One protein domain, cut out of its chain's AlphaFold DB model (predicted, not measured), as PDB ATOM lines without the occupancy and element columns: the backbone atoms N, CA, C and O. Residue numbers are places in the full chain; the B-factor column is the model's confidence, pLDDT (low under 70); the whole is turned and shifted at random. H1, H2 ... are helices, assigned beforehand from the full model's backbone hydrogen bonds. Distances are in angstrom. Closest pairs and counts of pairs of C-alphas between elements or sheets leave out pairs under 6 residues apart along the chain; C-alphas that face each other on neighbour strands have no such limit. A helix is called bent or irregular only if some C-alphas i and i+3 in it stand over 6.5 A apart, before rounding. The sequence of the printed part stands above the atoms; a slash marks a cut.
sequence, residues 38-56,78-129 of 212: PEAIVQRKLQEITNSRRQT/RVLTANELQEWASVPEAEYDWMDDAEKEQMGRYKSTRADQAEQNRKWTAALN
ATOM      1  N   PRO A  38     306.618 318.842 413.991       60.91
ATOM      2  CA  PRO A  38     307.843 318.045 413.980       60.91
ATOM      3  C   PRO A  38     309.074 318.896 414.293       60.91
ATOM      4  O   PRO A  38     309.896 318.509 415.118       60.91
ATOM      5  N   GLU A  39     309.157 320.092 413.708       62.03
ATOM      6  CA  GLU A  39     310.257 321.018 413.956       62.03
ATOM      7  C   GLU A  39     310.249 321.530 415.400       62.03
ATOM      8  O   GLU A  39     311.284 321.519 416.055       62.03
ATOM      9  N   ALA A  40     309.084 321.889 415.945       68.81
ATOM     10  CA  ALA A  40     308.950 322.332 417.332       68.81
ATOM     11  C   ALA A  40     309.309 321.227 418.343       68.81
ATOM     12  O   ALA A  40     309.889 321.516 419.389       68.81
ATOM     13  N   ILE A  41     308.994 319.961 418.038       68.31
ATOM     14  CA  ILE A  41     309.396 318.805 418.854       68.31
ATOM     15  C   ILE A  41     310.916 318.642 418.817       68.31
ATOM     16  O   ILE A  41     311.531 318.487 419.871       68.31
ATOM     17  N   VAL A  42     311.530 318.727 417.632       67.81
ATOM     18  CA  VAL A  42     312.991 318.646 417.488       67.81
ATOM     19  C   VAL A  42     313.674 319.821 418.189       67.81
ATOM     20  O   VAL A  42     314.611 319.604 418.949       67.81
ATOM     21  N   GLN A  43     313.181 321.050 418.023       72.25
ATOM     22  CA  GLN A  43     313.709 322.236 418.701       72.25
ATOM     23  C   GLN A  43     313.579 322.129 420.227       72.25
ATOM     24  O   GLN A  43     314.530 322.452 420.938       72.25
ATOM     25  N   ARG A  44     312.443 321.635 420.746       75.38
ATOM     26  CA  ARG A  44     312.252 321.394 422.187       75.38
ATOM     27  C   ARG A  44     313.221 320.336 422.710       75.38
ATOM     28  O   ARG A  44     313.868 320.578 423.725       75.38
ATOM     29  N   LYS A  45     313.365 319.203 422.016       71.31
ATOM     30  CA  LYS A  45     314.337 318.167 422.400       71.31
ATOM     31  C   LYS A  45     315.766 318.709 422.358       71.31
ATOM     32  O   LYS A  45     316.528 318.507 423.295       71.31
ATOM     33  N   LEU A  46     316.122 319.481 421.333       68.88
ATOM     34  CA  LEU A  46     317.443 320.107 421.225       68.88
ATOM     35  C   LEU A  46     317.710 321.096 422.368       68.88
ATOM     36  O   LEU A  46     318.817 321.166 422.908       68.88
ATOM     37  N   GLN A  47     316.682 321.832 422.781       72.06
ATOM     38  CA  GLN A  47     316.734 322.683 423.960       72.06
ATOM     39  C   GLN A  47     316.924 321.873 425.251       72.06
ATOM     40  O   GLN A  47     317.737 322.267 426.087       72.06
ATOM     41  N   GLU A  48     316.218 320.757 425.421       72.69
ATOM     42  CA  GLU A  48     316.401 319.857 426.566       72.69
ATOM     43  C   GLU A  48     317.833 319.320 426.620       72.69
ATOM     44  O   GLU A  48     318.472 319.419 427.664       72.69
ATOM     45  N   ILE A  49     318.397 318.889 425.488       67.94
ATOM     46  CA  ILE A  49     319.797 318.448 425.390       67.94
ATOM     47  C   ILE A  49     320.756 319.580 425.763       67.94
ATOM     48  O   ILE A  49     321.698 319.374 426.528       67.94
ATOM     49  N   THR A  50     320.514 320.794 425.263       65.38
ATOM     50  CA  THR A  50     321.345 321.968 425.572       65.38
ATOM     51  C   THR A  50     321.314 322.286 427.067       65.38
ATOM     52  O   THR A  50     322.358 322.537 427.676       65.38
ATOM     53  N   ASN A  51     320.128 322.240 427.674       73.31
ATOM     54  CA  ASN A  51     319.949 322.464 429.103       73.31
ATOM     55  C   ASN A  51     320.640 321.367 429.925       73.31
ATOM     56  O   ASN A  51     321.383 321.695 430.849       73.31
ATOM     57  N   SER A  52     320.491 320.097 429.541       70.56
ATOM     58  CA  SER A  52     321.152 318.955 430.180       70.56
ATOM     59  C   SER A  52     322.674 319.036 430.060       70.56
ATOM     60  O   SER A  52     323.377 318.892 431.058       70.56
ATOM     61  N   ARG A  53     323.225 319.364 428.884       65.75
ATOM     62  CA  ARG A  53     324.676 319.533 428.680       65.75
ATOM     63  C   ARG A  53     325.231 320.682 429.519       65.75
ATOM     64  O   ARG A  53     326.285 320.536 430.136       65.75
ATOM     65  N   ARG A  54     324.505 321.803 429.598       62.94
ATOM     66  CA  ARG A  54     324.880 322.949 430.438       62.94
ATOM     67  C   ARG A  54     324.838 322.597 431.920       62.94
ATOM     68  O   ARG A  54     325.777 322.946 432.625       62.94
ATOM     69  N   GLN A  55     323.818 321.865 432.367       62.59
ATOM     70  CA  GLN A  55     323.748 321.336 433.730       62.59
ATOM     71  C   GLN A  55     324.894 320.360 434.008       62.59
ATOM     72  O   GLN A  55     325.528 320.458 435.044       62.59
ATOM     73  N   THR A  56     325.244 319.483 433.065       58.94
ATOM     74  CA  THR A  56     326.355 318.530 433.238       58.94
ATOM     75  C   THR A  56     327.714 319.243 433.295       58.94
ATOM     76  O   THR A  56     328.582 318.874 434.082       58.94
ATOM     77  N   ARG A  78     314.140 329.272 426.300       55.19
ATOM     78  CA  ARG A  78     314.859 330.070 425.301       55.19
ATOM     79  C   ARG A  78     314.705 329.448 423.909       55.19
ATOM     80  O   ARG A  78     315.036 328.281 423.733       55.19
ATOM     81  N   VAL A  79     314.232 330.216 422.932       56.59
ATOM     82  CA  VAL A  79     314.237 329.812 421.515       56.59
ATOM     83  C   VAL A  79     315.680 329.878 421.002       56.59
ATOM     84  O   VAL A  79     316.368 330.872 421.242       56.59
ATOM     85  N   LEU A  80     316.154 328.811 420.353       58.62
ATOM     86  CA  LEU A  80     317.502 328.756 419.780       58.62
ATOM     87  C   LEU A  80     317.609 329.687 418.567       58.62
ATOM     88  O   LEU A  80     316.689 329.788 417.757       58.62
ATOM     89  N   THR A  81     318.751 330.351 418.431       68.25
ATOM     90  CA  THR A  81     319.070 331.174 417.257       68.25
ATOM     91  C   THR A  81     319.496 330.307 416.067       68.25
ATOM     92  O   THR A  81     319.919 329.161 416.231       68.25
ATOM     93  N   ALA A  82     319.436 330.856 414.847       61.66
ATOM     94  CA  ALA A  82     319.872 330.156 413.633       61.66
ATOM     95  C   ALA A  82     321.343 329.685 413.702       61.66
ATOM     96  O   ALA A  82     321.657 328.592 413.227       61.66
ATOM     97  N   ASN A  83     322.214 330.466 414.355       61.72
ATOM     98  CA  ASN A  83     323.624 330.125 414.561       61.72
ATOM     99  C   ASN A  83     323.797 328.960 415.541       61.72
ATOM    100  O   ASN A  83     324.536 328.027 415.243       61.72
ATOM    101  N   GLU A  84     323.073 328.966 416.666       62.84
ATOM    102  CA  GLU A  84     323.097 327.845 417.617       62.84
ATOM    103  C   GLU A  84     322.611 326.565 416.933       62.84
ATOM    104  O   GLU A  84     323.244 325.519 417.030       62.84
ATOM    105  N   LEU A  85     321.535 326.653 416.149       64.31
ATOM    106  CA  LEU A  85     321.051 325.533 415.353       64.31
ATOM    107  C   LEU A  85     322.123 325.016 414.373       64.31
ATOM    108  O   LEU A  85     322.186 323.813 414.135       64.31
ATOM    109  N   GLN A  86     322.920 325.889 413.751       63.72
ATOM    110  CA  GLN A  86     323.966 325.491 412.798       63.72
ATOM    111  C   GLN A  86     325.114 324.738 413.480       63.72
ATOM    112  O   GLN A  86     325.585 323.742 412.940       63.72
ATOM    113  N   GLU A  87     325.497 325.147 414.687       66.69
ATOM    114  CA  GLU A  87     326.519 324.472 415.494       66.69
ATOM    115  C   GLU A  87     326.123 323.018 415.823       66.69
ATOM    116  O   GLU A  87     326.945 322.105 415.738       66.69
ATOM    117  N   TRP A  88     324.834 322.763 416.075       63.34
ATOM    118  CA  TRP A  88     324.315 321.408 416.308       63.34
ATOM    119  C   TRP A  88     324.302 320.511 415.064       63.34
ATOM    120  O   TRP A  88     324.390 319.288 415.191       63.34
ATOM    121  N   ALA A  89     324.230 321.081 413.858       61.81
ATOM    122  CA  ALA A  89     324.365 320.292 412.632       61.81
ATOM    123  C   ALA A  89     325.773 319.681 412.503       61.81
ATOM    124  O   ALA A  89     325.930 318.633 411.880       61.81
ATOM    125  N   SER A  90     326.769 320.299 413.145       68.50
ATOM    126  CA  SER A  90     328.166 319.857 413.177       68.50
ATOM    127  C   SER A  90     328.506 318.937 414.353       68.50
ATOM    128  O   SER A  90     329.660 318.527 414.473       68.50
ATOM    129  N   VAL A  91     327.541 318.590 415.216       69.75
ATOM    130  CA  VAL A  91     327.789 317.667 416.332       69.75
ATOM    131  C   VAL A  91     328.075 316.260 415.788       69.75
ATOM    132  O   VAL A  91     327.207 315.710 415.088       69.75
ATOM    133  N   PRO A  92     329.256 315.680 416.100       73.12
ATOM    134  CA  PRO A  92     329.651 314.357 415.635       73.12
ATOM    135  C   PRO A  92     328.619 313.301 416.013       73.12
ATOM    136  O   PRO A  92     328.033 313.343 417.093       73.12
ATOM    137  N   GLU A  93     328.433 312.316 415.142       66.62
ATOM    138  CA  GLU A  93     327.469 311.233 415.353       66.62
ATOM    139  C   GLU A  93     327.755 310.418 416.630       66.62
ATOM    140  O   GLU A  93     326.841 309.921 417.285       66.62
ATOM    141  N   ALA A  94     329.021 310.394 417.057       66.69
ATOM    142  CA  ALA A  94     329.470 309.771 418.300       66.69
ATOM    143  C   ALA A  94     328.905 310.423 419.581       66.69
ATOM    144  O   ALA A  94     328.929 309.799 420.637       66.69
ATOM    145  N   GLU A  95     328.387 311.658 419.527       69.56
ATOM    146  CA  GLU A  95     327.808 312.328 420.704       69.56
ATOM    147  C   GLU A  95     326.336 311.921 420.959       69.56
ATOM    148  O   GLU A  95     325.746 312.343 421.952       69.56
ATOM    149  N   TYR A  96     325.749 311.066 420.107       70.75
ATOM    150  CA  TYR A  96     324.384 310.536 420.263       70.75
ATOM    151  C   TYR A  96     324.330 309.144 420.902       70.75
ATOM    152  O   TYR A  96     323.301 308.480 420.819       70.75
ATOM    153  N   ASP A  97     325.402 308.675 421.544       80.19
ATOM    154  CA  ASP A  97     325.437 307.326 422.134       80.19
ATOM    155  C   ASP A  97     324.401 307.130 423.263       80.19
ATOM    156  O   ASP A  97     324.010 306.015 423.588       80.19
ATOM    157  N   TRP A  98     323.893 308.235 423.817       81.19
ATOM    158  CA  TRP A  98     322.825 308.254 424.817       81.19
ATOM    159  C   TRP A  98     321.400 308.286 424.223       81.19
ATOM    160  O   TRP A  98     320.446 308.153 424.986       81.19
ATOM    161  N   MET A  99     321.238 308.480 422.905       82.31
ATOM    162  CA  MET A  99     319.934 308.451 422.221       82.31
ATOM    163  C   MET A  99     319.547 307.024 421.830       82.31
ATOM    164  O   MET A  99     320.406 306.231 421.426       82.31
ATOM    165  N   ASP A 100     318.249 306.722 421.868       88.50
ATOM    166  CA  ASP A 100     317.738 305.473 421.301       88.50
ATOM    167  C   ASP A 100     317.756 305.486 419.756       88.50
ATOM    168  O   ASP A 100     317.962 306.521 419.110       88.50
ATOM    169  N   ASP A 101     317.571 304.316 419.141       86.25
ATOM    170  CA  ASP A 101     317.657 304.167 417.683       86.25
ATOM    171  C   ASP A 101     316.579 304.971 416.931       86.25
ATOM    172  O   ASP A 101     316.842 305.492 415.844       86.25
ATOM    173  N   ALA A 102     315.385 305.132 417.511       83.94
ATOM    174  CA  ALA A 102     314.303 305.897 416.895       83.94
ATOM    175  C   ALA A 102     314.610 307.404 416.903       83.94
ATOM    176  O   ALA A 102     314.331 308.118 415.934       83.94
ATOM    177  N   GLU A 103     315.225 307.896 417.977       82.25
ATOM    178  CA  GLU A 103     315.691 309.275 418.092       82.25
ATOM    179  C   GLU A 103     316.850 309.572 417.139       82.25
ATOM    180  O   GLU A 103     316.834 310.611 416.468       82.25
ATOM    181  N   LYS A 104     317.811 308.648 417.008       82.81
ATOM    182  CA  LYS A 104     318.898 308.750 416.020       82.81
ATOM    183  C   LYS A 104     318.348 308.838 414.601       82.81
ATOM    184  O   LYS A 104     318.744 309.721 413.839       82.81
ATOM    185  N   GLU A 105     317.376 307.993 414.261       85.50
ATOM    186  CA  GLU A 105     316.716 308.018 412.953       85.50
ATOM    187  C   GLU A 105     315.959 309.341 412.716       85.50
ATOM    188  O   GLU A 105     316.047 309.943 411.640       85.50
ATOM    189  N   GLN A 106     315.246 309.853 413.728       81.31
ATOM    190  CA  GLN A 106     314.579 311.156 413.655       81.31
ATOM    191  C   GLN A 106     315.578 312.305 413.442       81.31
ATOM    192  O   GLN A 106     315.326 313.192 412.622       81.31
ATOM    193  N   MET A 107     316.715 312.281 414.141       78.31
ATOM    194  CA  MET A 107     317.786 313.265 413.975       78.31
ATOM    195  C   MET A 107     318.442 313.173 412.596       78.31
ATOM    196  O   MET A 107     318.706 314.211 411.986       78.31
ATOM    197  N   GLY A 108     318.646 311.961 412.073       81.69
ATOM    198  CA  GLY A 108     319.122 311.734 410.708       81.69
ATOM    199  C   GLY A 108     318.197 312.368 409.667       81.69
ATOM    200  O   GLY A 108     318.651 313.164 408.843       81.69
ATOM    201  N   ARG A 109     316.881 312.118 409.769       78.31
ATOM    202  CA  ARG A 109     315.866 312.757 408.906       78.31
ATOM    203  C   ARG A 109     315.919 314.282 408.990       78.31
ATOM    204  O   ARG A 109     315.974 314.944 407.959       78.31
ATOM    205  N   TYR A 110     315.955 314.838 410.202       77.88
ATOM    206  CA  TYR A 110     316.018 316.288 410.404       77.88
ATOM    207  C   TYR A 110     317.279 316.913 409.785       77.88
ATOM    208  O   TYR A 110     317.189 317.937 409.106       77.88
ATOM    209  N   LYS A 111     318.452 316.291 409.982       78.44
ATOM    210  CA  LYS A 111     319.715 316.746 409.382       78.44
ATOM    211  C   LYS A 111     319.654 316.717 407.857       78.44
ATOM    212  O   LYS A 111     320.061 317.702 407.247       78.44
ATOM    213  N   SER A 112     319.105 315.651 407.267       80.31
ATOM    214  CA  SER A 112     318.903 315.553 405.814       80.31
ATOM    215  C   SER A 112     318.012 316.684 405.308       80.31
ATOM    216  O   SER A 112     318.462 317.486 404.500       80.31
ATOM    217  N   THR A 113     316.805 316.840 405.866       83.69
ATOM    218  CA  THR A 113     315.867 317.902 405.460       83.69
ATOM    219  C   THR A 113     316.493 319.289 405.566       83.69
ATOM    220  O   THR A 113     316.275 320.153 404.719       83.69
ATOM    221  N   ARG A 114     317.299 319.523 406.602       81.31
ATOM    222  CA  ARG A 114     317.968 320.805 406.786       81.31
ATOM    223  C   ARG A 114     319.119 321.021 405.809       81.31
ATOM    224  O   ARG A 114     319.307 322.153 405.366       81.31
ATOM    225  N   ALA A 115     319.887 319.981 405.495       82.75
ATOM    226  CA  ALA A 115     320.915 320.041 404.462       82.75
ATOM    227  C   ALA A 115     320.283 320.346 403.098       82.75
ATOM    228  O   ALA A 115     320.738 321.268 402.421       82.75
ATOM    229  N   ASP A 116     319.175 319.678 402.767       86.75
ATOM    230  CA  ASP A 116     318.406 319.912 401.543       86.75
ATOM    231  C   ASP A 116     317.892 321.359 401.483       86.75
ATOM    232  O   ASP A 116     318.098 322.062 400.492       86.75
ATOM    233  N   GLN A 117     317.311 321.860 402.581       86.44
ATOM    234  CA  GLN A 117     316.850 323.249 402.680       86.44
ATOM    235  C   GLN A 117     318.005 324.251 402.548       86.44
ATOM    236  O   GLN A 117     317.863 325.288 401.899       86.44
ATOM    237  N   ALA A 118     319.157 323.969 403.163       87.00
ATOM    238  CA  ALA A 118     320.336 324.824 403.071       87.00
ATOM    239  C   ALA A 118     320.891 324.853 401.641       87.00
ATOM    240  O   ALA A 118     321.246 325.923 401.139       87.00
ATOM    241  N   GLU A 119     320.926 323.707 400.962       90.12
ATOM    242  CA  GLU A 119     321.324 323.625 399.560       90.12
ATOM    243  C   GLU A 119     320.351 324.387 398.657       90.12
ATOM    244  O   GLU A 119     320.791 325.163 397.804       90.12
ATOM    245  N   GLN A 120     319.044 324.223 398.867       90.56
ATOM    246  CA  GLN A 120     318.011 324.954 398.137       90.56
ATOM    247  C   GLN A 120     318.154 326.465 398.340       90.56
ATOM    248  O   GLN A 120     318.221 327.210 397.362       90.56
ATOM    249  N   ASN A 121     318.299 326.920 399.587       90.56
ATOM    250  CA  ASN A 121     318.507 328.331 399.907       90.56
ATOM    251  C   ASN A 121     319.778 328.879 399.245       90.56
ATOM    252  O   ASN A 121     319.769 329.997 398.725       90.56
ATOM    253  N   ARG A 122     320.863 328.094 399.212       93.12
ATOM    254  CA  ARG A 122     322.104 328.463 398.516       93.12
ATOM    255  C   ARG A 122     321.876 328.613 397.013       93.12
ATOM    256  O   ARG A 122     322.301 329.617 396.447       93.12
ATOM    257  N   LYS A 123     321.196 327.653 396.374       96.00
ATOM    258  CA  LYS A 123     320.857 327.702 394.937       96.00
ATOM    259  C   LYS A 123     320.004 328.926 394.614       96.00
ATOM    260  O   LYS A 123     320.327 329.671 393.694       96.00
ATOM    261  N   TRP A 124     318.963 329.172 395.404       96.31
ATOM    262  CA  TRP A 124     318.065 330.311 395.217       96.31
ATOM    263  C   TRP A 124     318.792 331.640 395.409       96.31
ATOM    264  O   TRP A 124     318.664 332.533 394.581       96.31
ATOM    265  N   THR A 125     319.626 331.753 396.443       95.75
ATOM    266  CA  THR A 125     320.439 332.957 396.677       95.75
ATOM    267  C   THR A 125     321.400 333.213 395.518       95.75
ATOM    268  O   THR A 125     321.502 334.344 395.048       95.75
ATOM    269  N   ALA A 126     322.072 332.174 395.015       97.00
ATOM    270  CA  ALA A 126     322.952 332.292 393.856       97.00
ATOM    271  C   ALA A 126     322.191 332.770 392.607       97.00
ATOM    272  O   ALA A 126     322.666 333.673 391.921       97.00
ATOM    273  N   ALA A 127     320.991 332.240 392.364       97.75
ATOM    274  CA  ALA A 127     320.142 332.649 391.248       97.75
ATOM    275  C   ALA A 127     319.644 334.099 391.367       97.75
ATOM    276  O   ALA A 127     319.645 334.844 390.393       97.75
ATOM    277  N   LEU A 128     319.264 334.551 392.564       97.12
ATOM    278  CA  LEU A 128     318.899 335.956 392.785       97.12
ATOM    279  C   LEU A 128     320.112 336.885 392.605       97.12
ATOM    280  O   LEU A 128     319.987 337.988 392.075       97.12
ATOM    281  N   ASN A 129     321.303 336.452 393.010       97.06
ATOM    282  CA  ASN A 129     322.519 337.250 392.858       97.06
ATOM    283  C   ASN A 129     323.042 337.287 391.415       97.06
ATOM    284  O   ASN A 129     323.739 338.231 391.059       97.06
TER     285      ASN A 129
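AT A GLANCE: This is residues 38 to 56 and 78 to 129 of the 212 residues of an uncharacterized protein of Hymenobacter crusticola (UniProt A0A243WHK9). One long straight helix, H4, makes the longest axis, and three shorter helices, H1, H2 and H3, gather loosely round its first part, while residues 116 to 129 of H4 stick out as a bare arm. The chain passes through H2 and the very short H3 to the beginning of H4 and then folds back, so that H4 runs the opposite way to H2; H1, before a cut in the chain, stands near H4 without touching it. The printed part has 71 residues, with four named helices in the order H1, H2, H3, H4, and no named strand, and its class is all helix. The whole is loose, with a radius of gyration of the C-alphas of 13.9 A. Its outline is elongated, with spans of 45 by 26 by 22 A, and the arm makes much of the length.

HOW THE PARTS SIT: H1, residues 38 to 56, touches no helix. It is near H4, residues 101 to 129: 9 pairs of their C-alphas lie within 10 A and no pair within 8 A. H2, residues 82 to 89, is apart from H1. H2 is close to H4 but not clearly touching it, with 1 pair of C-alphas within 8 A; the closest C-alphas are those of Ala 89 and Lys 111, 6.7 A apart. Their lines stand at a steep tilt of 51 degrees, and they run opposite ways, with centres 12.4 A apart. H3, residues 93 to 96, follows H2 over a tight link of 3 residues. H3 is apart from H2, and it is apart from H1. H3 is close to H4 but not clearly touching it, with 1 pair of C-alphas within 8 A; the closest C-alphas are those of Tyr 96 and Lys 104, 7.2 A apart. In H1, H2 and H4 every O i to N i+4 pair is within hydrogen-bond range; H3 is too short for such a pair, and its 1 pair of O i and N i+3 is within range.

IN THESE COORDINATES: H1 begins at Pro 38, with its C-alpha at (307.843, 318.045, 413.980), and ends at Thr 56, with 26.7 A from first to last C-alpha. H2 goes from Ala 82 to Ala 89 and measures 10.9 A between its end C-alphas. H3 goes from Glu 93 to Tyr 96, 5.8 A from first to last C-alpha. H4 begins at Asp 101, with its C-alpha at (317.657, 304.167, 417.683), and ends at Asn 129, with its C-alpha at (322.519, 337.250, 392.858). With 29 residues and 41.6 A from first to last C-alpha it is the longest helix, and it is not bent.

THE WHOLE: The two C-alphas farthest apart are those of Thr 56 and Ala 127, at 44.7 A. Residues 116 to 129, which belong to H4, stand free. Without them the body has 57 residues, spans 25 by 23 by 20 A and has a radius of gyration of 11.0 A. Residues 57 to 77 are cut out and not printed, and C-alphas 56 and 78 are 18.1 A apart across the cut. The link from H1 to H2 goes across this cut, with 25 residues between them in the chain, 21 of them not printed. The links from H2 to H3 and from H3 to H4 are tight, the second with 4 residues. The mean pLDDT of the printed part is 75.7. It is under 70 in 29 residues, namely 38 to 42, 46, 49 to 50, 53 to 56, 78 to 91 and 93 to 95. Among the helices the mean pLDDT is 68 in H1, 63 in H2, 68 in H3 and 87 in H4.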